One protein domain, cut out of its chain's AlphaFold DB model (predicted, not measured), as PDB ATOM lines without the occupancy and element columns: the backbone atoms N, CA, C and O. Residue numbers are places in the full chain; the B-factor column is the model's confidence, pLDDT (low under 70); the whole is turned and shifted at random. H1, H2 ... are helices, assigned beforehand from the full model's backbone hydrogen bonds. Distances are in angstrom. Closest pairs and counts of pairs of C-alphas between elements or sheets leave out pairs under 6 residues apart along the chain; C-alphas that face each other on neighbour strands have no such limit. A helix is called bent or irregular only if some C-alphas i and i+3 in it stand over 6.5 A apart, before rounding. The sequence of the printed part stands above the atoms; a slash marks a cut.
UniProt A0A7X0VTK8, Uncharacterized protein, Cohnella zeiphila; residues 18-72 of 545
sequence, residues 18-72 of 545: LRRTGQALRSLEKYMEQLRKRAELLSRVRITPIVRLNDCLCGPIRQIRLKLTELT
ATOM      1  N   LEU A  18     -30.672  54.405  13.164       54.03
ATOM      2  CA  LEU A  18     -29.691  54.700  14.234       54.03
ATOM      3  C   LEU A  18     -30.282  54.901  15.656       54.03
ATOM      4  O   LEU A  18     -29.676  54.518  16.656       54.03
ATOM      5  N   ARG A  19     -31.503  55.451  15.778       53.75
ATOM      6  CA  ARG A  19     -32.222  55.540  17.073       53.75
ATOM      7  C   ARG A  19     -32.886  54.227  17.507       53.75
ATOM      8  O   ARG A  19     -33.053  54.014  18.704       53.75
ATOM      9  N   ARG A  20     -33.264  53.360  16.562       55.72
ATOM     10  CA  ARG A  20     -33.811  52.016  16.820       55.72
ATOM     11  C   ARG A  20     -32.708  51.034  17.202       55.72
ATOM     12  O   ARG A  20     -32.896  50.305  18.166       55.72
ATOM     13  N   THR A  21     -31.543  51.060  16.552       62.09
ATOM     14  CA  THR A  21     -30.377  50.265  16.984       62.09
ATOM     15  C   THR A  21     -29.912  50.680  18.379       62.09
ATOM     16  O   THR A  21     -29.729  49.821  19.236       62.09
ATOM     17  N   GLY A  22     -29.872  51.984  18.677       70.75
ATOM     18  CA  GLY A  22     -29.613  52.501  20.029       70.75
ATOM     19  C   GLY A  22     -30.647  52.113  21.106       70.75
ATOM     20  O   GLY A  22     -30.386  52.325  22.292       70.75
ATOM     21  N   GLN A  23     -31.801  51.549  20.723       73.75
ATOM     22  CA  GLN A  23     -32.767  50.906  21.626       73.75
ATOM     23  C   GLN A  23     -32.608  49.377  21.628       73.75
ATOM     24  O   GLN A  23     -32.579  48.780  22.702       73.75
ATOM     25  N   ALA A  24     -32.425  48.760  20.455       69.88
ATOM     26  CA  ALA A  24     -32.216  47.323  20.281       69.88
ATOM     27  C   ALA A  24     -30.982  46.817  21.050       69.88
ATOM     28  O   ALA A  24     -31.055  45.796  21.734       69.88
ATOM     29  N   LEU A  25     -29.884  47.579  21.022       74.25
ATOM     30  CA  LEU A  25     -28.672  47.309  21.797       74.25
ATOM     31  C   LEU A  25     -28.940  47.320  23.310       74.25
ATOM     32  O   LEU A  25     -28.487  46.420  24.005       74.25
ATOM     33  N   ARG A  26     -29.756  48.255  23.821       80.88
ATOM     34  CA  ARG A  26     -30.129  48.304  25.251       80.88
ATOM     35  C   ARG A  26     -31.067  47.166  25.657       80.88
ATOM     36  O   ARG A  26     -31.025  46.715  26.799       80.88
ATOM     37  N   SER A  27     -31.926  46.685  24.753       81.00
ATOM     38  CA  SER A  27     -32.705  45.463  25.005       81.00
ATOM     39  C   SER A  27     -31.840  44.202  24.959       81.00
ATOM     40  O   SER A  27     -32.053  43.310  25.775       81.00
ATOM     41  N   LEU A  28     -30.841  44.144  24.072       78.88
ATOM     42  CA  LEU A  28     -29.876  43.043  24.004       78.88
ATOM     43  C   LEU A  28     -28.995  42.999  25.261       78.88
ATOM     44  O   LEU A  28     -28.792  41.931  25.824       78.88
ATOM     45  N   GLU A  29     -28.539  44.154  25.742       83.12
ATOM     46  CA  GLU A  29     -27.789  44.311  26.993       83.12
ATOM     47  C   GLU A  29     -28.588  43.793  28.199       83.12
ATOM     48  O   GLU A  29     -28.130  42.890  28.899       83.12
ATOM     49  N   LYS A  30     -29.842  44.240  28.368       86.44
ATOM     50  CA  LYS A  30     -30.748  43.716  29.410       86.44
ATOM     51  C   LYS A  30     -31.024  42.216  29.275       86.44
ATOM     52  O   LYS A  30     -31.157  41.525  30.284       86.44
ATOM     53  N   TYR A  31     -31.104  41.691  28.053       79.69
ATOM     54  CA  TYR A  31     -31.265  40.255  27.819       79.69
ATOM     55  C   TYR A  31     -29.999  39.475  28.212       79.69
ATOM     56  O   TYR A  31     -30.095  38.453  28.890       79.69
ATOM     57  N   MET A  32     -28.809  39.993  27.894       78.81
ATOM     58  CA  MET A  32     -27.525  39.427  28.323       78.81
ATOM     59  C   MET A  32     -27.349  39.456  29.848       78.81
ATOM     60  O   MET A  32     -26.842  38.490  30.416       78.81
ATOM     61  N   GLU A  33     -27.803  40.505  30.540       84.38
ATOM     62  CA  GLU A  33     -27.846  40.528  32.011       84.38
ATOM     63  C   GLU A  33     -28.782  39.456  32.586       84.38
ATOM     64  O   GLU A  33     -28.427  38.779  33.552       84.38
ATOM     65  N   GLN A  34     -29.967  39.269  31.994       84.44
ATOM     66  CA  GLN A  34     -30.904  38.220  32.411       84.44
ATOM     67  C   GLN A  34     -30.348  36.814  32.147       84.44
ATOM     68  O   GLN A  34     -30.521  35.930  32.988       84.44
ATOM     69  N   LEU A  35     -29.643  36.604  31.031       79.25
ATOM     70  CA  LEU A  35     -28.935  35.353  30.748       79.25
ATOM     71  C   LEU A  35     -27.799  35.104  31.747       79.25
ATOM     72  O   LEU A  35     -27.704  33.995  32.266       79.25
ATOM     73  N   ARG A  36     -26.989  36.121  32.079       78.12
ATOM     74  CA  ARG A  36     -25.931  36.018  33.102       78.12
ATOM     75  C   ARG A  36     -26.503  35.617  34.461       78.12
ATOM     76  O   ARG A  36     -26.086  34.597  34.996       78.12
ATOM     77  N   LYS A  37     -27.521  36.333  34.954       85.31
ATOM     78  CA  LYS A  37     -28.182  36.029  36.239       85.31
ATOM     79  C   LYS A  37     -28.806  34.626  36.261       85.31
ATOM     80  O   LYS A  37     -28.765  33.953  37.284       85.31
ATOM     81  N   ARG A  38     -29.350  34.145  35.134       77.50
ATOM     82  CA  ARG A  38     -29.865  32.766  35.017       77.50
ATOM     83  C   ARG A  38     -28.756  31.710  34.976       77.50
ATOM     84  O   ARG A  38     -28.925  30.664  35.589       77.50
ATOM     85  N   ALA A  39     -27.639  31.963  34.295       71.44
ATOM     86  CA  ALA A  39     -26.494  31.047  34.260       71.44
ATOM     87  C   ALA A  39     -25.797  30.938  35.629       71.44
ATOM     88  O   ALA A  39     -25.424  29.845  36.054       71.44
ATOM     89  N   GLU A  40     -25.692  32.063  36.339       77.69
ATOM     90  CA  GLU A  40     -25.166  32.174  37.702       77.69
ATOM     91  C   GLU A  40     -26.020  31.378  38.703       77.69
ATOM     92  O   GLU A  40     -25.496  30.503  39.391       77.69
ATOM     93  N   LEU A  41     -27.350  31.561  38.688       81.00
ATOM     94  CA  LEU A  41     -28.295  30.760  39.486       81.00
ATOM     95  C   LEU A  41     -28.280  29.257  39.150       81.00
ATOM     96  O   LEU A  41     -28.639  28.439  39.992       81.00
ATOM     97  N   LEU A  42     -27.872  28.879  37.935       77.62
ATOM     98  CA  LEU A  42     -27.720  27.479  37.522       77.62
ATOM     99  C   LEU A  42     -26.338  26.895  37.860       77.62
ATOM    100  O   LEU A  42     -26.105  25.713  37.593       77.62
ATOM    101  N   SER A  43     -25.424  27.678  38.448       65.44
ATOM    102  CA  SER A  43     -24.046  27.295  38.817       65.44
ATOM    103  C   SER A  43     -23.184  26.731  37.671       65.44
ATOM    104  O   SER A  43     -22.135  26.130  37.909       65.44
ATOM    105  N   ARG A  44     -23.614  26.886  36.409       56.00
ATOM    106  CA  ARG A  44     -23.085  26.107  35.279       56.00
ATOM    107  C   ARG A  44     -22.691  26.949  34.069       56.00
ATOM    108  O   ARG A  44     -23.529  27.548  33.410       56.00
ATOM    109  N   VAL A  45     -21.416  26.767  33.708       60.88
ATOM    110  CA  VAL A  45     -20.797  26.996  32.392       60.88
ATOM    111  C   VAL A  45     -20.638  28.463  31.969       60.88
ATOM    112  O   VAL A  45     -21.555  29.276  31.989       60.88
ATOM    113  N   ARG A  46     -19.421  28.792  31.514       52.72
ATOM    114  CA  ARG A  46     -19.089  30.086  30.904       52.72
ATOM    115  C   ARG A  46     -19.782  30.197  29.542       52.72
ATOM    116  O   ARG A  46     -19.368  29.533  28.598       52.72
ATOM    117  N   ILE A  47     -20.797  31.050  29.420       60.25
ATOM    118  CA  ILE A  47     -21.422  31.341  28.121       60.25
ATOM    119  C   ILE A  47     -20.537  32.332  27.349       60.25
ATOM    120  O   ILE A  47     -20.416  33.492  27.741       60.25
ATOM    121  N   THR A  48     -19.940  31.890  26.240       57.47
ATOM    122  CA  THR A  48     -19.187  32.735  25.296       57.47
ATOM    123  C   THR A  48     -20.053  33.074  24.073       57.47
ATOM    124  O   THR A  48     -20.124  32.263  23.145       57.47
ATOM    125  N   PRO A  49     -20.745  34.230  24.033       58.41
ATOM    126  CA  PRO A  49     -21.618  34.572  22.911       58.41
ATOM    127  C   PRO A  49     -20.806  34.901  21.652       58.41
ATOM    128  O   PRO A  49     -20.002  35.832  21.641       58.41
ATOM    129  N   ILE A  50     -21.056  34.169  20.564       53.06
ATOM    130  CA  ILE A  50     -20.444  34.430  19.255       53.06
ATOM    131  C   ILE A  50     -21.320  35.436  18.498       53.06
ATOM    132  O   ILE A  50     -22.278  35.061  17.825       53.06
ATOM    133  N   VAL A  51     -20.991  36.723  18.603       62.72
ATOM    134  CA  VAL A  51     -21.652  37.776  17.819       62.72
ATOM    135  C   VAL A  51     -21.125  37.742  16.382       62.72
ATOM    136  O   VAL A  51     -19.920  37.842  16.157       62.72
ATOM    137  N   ARG A  52     -22.024  37.622  15.400       46.78
ATOM    138  CA  ARG A  52     -21.715  37.769  13.970       46.78
ATOM    139  C   ARG A  52     -22.463  38.978  13.423       46.78
ATOM    140  O   ARG A  52     -23.683  39.029  13.520       46.78
ATOM    141  N   LEU A  53     -21.735  39.933  12.847       51.06
ATOM    142  CA  LEU A  53     -22.326  41.053  12.119       51.06
ATOM    143  C   LEU A  53     -22.564  40.620  10.666       51.06
ATOM    144  O   LEU A  53     -21.639  40.138  10.015       51.06
ATOM    145  N   ASN A  54     -23.794  40.755  10.172       51.94
ATOM    146  CA  ASN A  54     -24.178  40.325   8.826       51.94
ATOM    147  C   ASN A  54     -24.568  41.552   7.985       51.94
ATOM    148  O   ASN A  54     -25.739  41.912   7.895       51.94
ATOM    149  N   ASP A  55     -23.570  42.240   7.424       60.44
ATOM    150  CA  ASP A  55     -23.772  43.514   6.725       60.44
ATOM    151  C   ASP A  55     -24.553  43.355   5.412       60.44
ATOM    152  O   ASP A  55     -24.002  42.972   4.372       60.44
ATOM    153  N   CYS A  56     -25.820  43.776   5.419       57.81
ATOM    154  CA  CYS A  56     -26.686  43.848   4.234       57.81
ATOM    155  C   CYS A  56     -26.063  44.648   3.068       57.81
ATOM    156  O   CYS A  56     -26.384  44.410   1.903       57.81
ATOM    157  N   LEU A  57     -25.136  45.568   3.363       55.69
ATOM    158  CA  LEU A  57     -24.418  46.386   2.379       55.69
ATOM    159  C   LEU A  57     -23.440  45.584   1.498       55.69
ATOM    160  O   LEU A  57     -23.113  46.031   0.394       55.69
ATOM    161  N   CYS A  58     -22.996  44.393   1.921       62.28
ATOM    162  CA  CYS A  58     -22.021  43.613   1.150       62.28
ATOM    163  C   CYS A  58     -22.568  43.153  -0.219       62.28
ATOM    164  O   CYS A  58     -21.822  43.116  -1.202       62.28
ATOM    165  N   GLY A  59     -23.872  42.869  -0.314       70.81
ATOM    166  CA  GLY A  59     -24.544  42.448  -1.548       70.81
ATOM    167  C   GLY A  59     -24.555  43.539  -2.632       70.81
ATOM    168  O   GLY A  59     -23.997  43.315  -3.712       70.81
ATOM    169  N   PRO A  60     -25.131  44.729  -2.365       70.75
ATOM    170  CA  PRO A  60     -25.125  45.857  -3.298       70.75
ATOM    171  C   PRO A  60     -23.717  46.272  -3.742       70.75
ATOM    172  O   PRO A  60     -23.476  46.430  -4.941       70.75
ATOM    173  N   ILE A  61     -22.759  46.367  -2.811       69.00
ATOM    174  CA  ILE A  61     -21.365  46.732  -3.123       69.00
ATOM    175  C   ILE A  61     -20.723  45.699  -4.066       69.00
ATOM    176  O   ILE A  61     -20.038  46.071  -5.025       69.00
ATOM    177  N   ARG A  62     -20.992  44.401  -3.865       78.62
ATOM    178  CA  ARG A  62     -20.508  43.330  -4.750       78.62
ATOM    179  C   ARG A  62     -21.104  43.429  -6.158       78.62
ATOM    180  O   ARG A  62     -20.363  43.259  -7.125       78.62
ATOM    181  N   GLN A  63     -22.391  43.765  -6.298       77.00
ATOM    182  CA  GLN A  63     -23.005  43.995  -7.616       77.00
ATOM    183  C   GLN A  63     -22.432  45.225  -8.334       77.00
ATOM    184  O   GLN A  63     -22.177  45.158  -9.537       77.00
ATOM    185  N   ILE A  64     -22.189  46.327  -7.616       76.38
ATOM    186  CA  ILE A  64     -21.560  47.532  -8.181       76.38
ATOM    187  C   ILE A  64     -20.153  47.199  -8.696       76.38
ATOM    188  O   ILE A  64     -19.825  47.520  -9.839       76.38
ATOM    189  N   ARG A  65     -19.344  46.483  -7.902       81.56
ATOM    190  CA  ARG A  65     -17.988  46.068  -8.298       81.56
ATOM    191  C   ARG A  65     -17.982  45.145  -9.522       81.56
ATOM    192  O   ARG A  65     -17.117  45.304 -10.383       81.56
ATOM    193  N   LEU A  66     -18.936  44.216  -9.625       85.50
ATOM    194  CA  LEU A  66     -19.083  43.356 -10.806       85.50
ATOM    195  C   LEU A  66     -19.419  44.178 -12.058       85.50
ATOM    196  O   LEU A  66     -18.687  44.088 -13.039       85.50
ATOM    197  N   LYS A  67     -20.424  45.063 -11.990       82.88
ATOM    198  CA  LYS A  67     -20.819  45.919 -13.123       82.88
ATOM    199  C   LYS A  67     -19.704  46.864 -13.576       82.88
ATOM    200  O   LYS A  67     -19.490  47.007 -14.774       82.88
ATOM    201  N   LEU A  68     -18.945  47.461 -12.651       72.88
ATOM    202  CA  LEU A  68     -17.742  48.226 -13.010       72.88
ATOM    203  C   LEU A  68     -16.720  47.340 -13.742       72.88
ATOM    204  O   LEU A  68     -16.206  47.737 -14.781       72.88
ATOM    205  N   THR A  69     -16.474  46.122 -13.251       78.81
ATOM    206  CA  THR A  69     -15.527  45.182 -13.879       78.81
ATOM    207  C   THR A  69     -15.971  44.761 -15.288       78.81
ATOM    208  O   THR A  69     -15.130  44.601 -16.169       78.81
ATOM    209  N   GLU A  70     -17.273  44.603 -15.529       80.31
ATOM    210  CA  GLU A  70     -17.839  44.333 -16.860       80.31
ATOM    211  C   GLU A  70     -17.678  45.539 -17.799       80.31
ATOM    212  O   GLU A  70     -17.173  45.387 -18.912       80.31
ATOM    213  N   LEU A  71     -18.015  46.745 -17.327       72.12
ATOM    214  CA  LEU A  71     -17.888  47.993 -18.091       72.12
ATOM    215  C   LEU A  71     -16.431  48.328 -18.454       72.12
ATOM    216  O   LEU A  71     -16.193  48.869 -19.532       72.12
ATOM    217  N   THR A  72     -15.463  47.989 -17.592       73.62
ATOM    218  CA  THR A  72     -14.019  48.153 -17.859       73.62
ATOM    219  C   THR A  72     -13.455  47.072 -18.791       73.62
ATOM    220  O   THR A  72     -12.460  47.318 -19.467       73.62
TER     221      THR A  72
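Overview. This is residues 18 to 72 of the 545 residues of an uncharacterized protein of Cohnella zeiphila (UniProt A0A7X0VTK8). The longest helix, H1, and the long link after it make the two arms of an open V, with the turn at residues 42 to 46, and a shorter helix, H2, carries the link's arm onward at its far end. H1 and H2 are apart, and there is no core between them. The printed part has 55 residues with two named helices, H1 then H2, and no named strand; its class is all helix. It is extended, with a radius of gyration of the C-alphas of 19.6 A and spans of 61 by 28 by 7 A.

Along the chain. Find C-alpha 18 at (-29.691, 54.700, 14.234); from there H1, residues 18 to 41, runs 34.8 A to C-alpha 41 at (-28.295, 30.760, 39.486). Next look at C-alpha 58, where H2, residues 58 to 72, begins; it runs 21.1 A to C-alpha 72 at (-14.019, 48.153, -17.859). Neither helix is bent.

Arrangement. Compare H1 with H2 and you will find them apart, with no C-alpha of the one within 8 A of the other. The 16 residues between them, 42 to 57, are a long link. Look along the backbones: in H2 every O i to N i+4 pair is within hydrogen-bond range, and in H1 19 of 20 are. Residues 18 to 31 of H1, residues 40 to 45, and residues 50 to 72, of which 58 to 72 belong to H2, stand free.

Size, cuts and confidence. The two C-alphas farthest apart, those of Leu 41 and Thr 72, are 61.6 A apart, while those of Leu 18 and Thr 72 are 36.3 A apart. The printed part has no cut. In the B-factor column you will find a mean pLDDT of the printed part of 70.2, with values under 70 at residues 18 to 21, 24, 43 to 58 and 61.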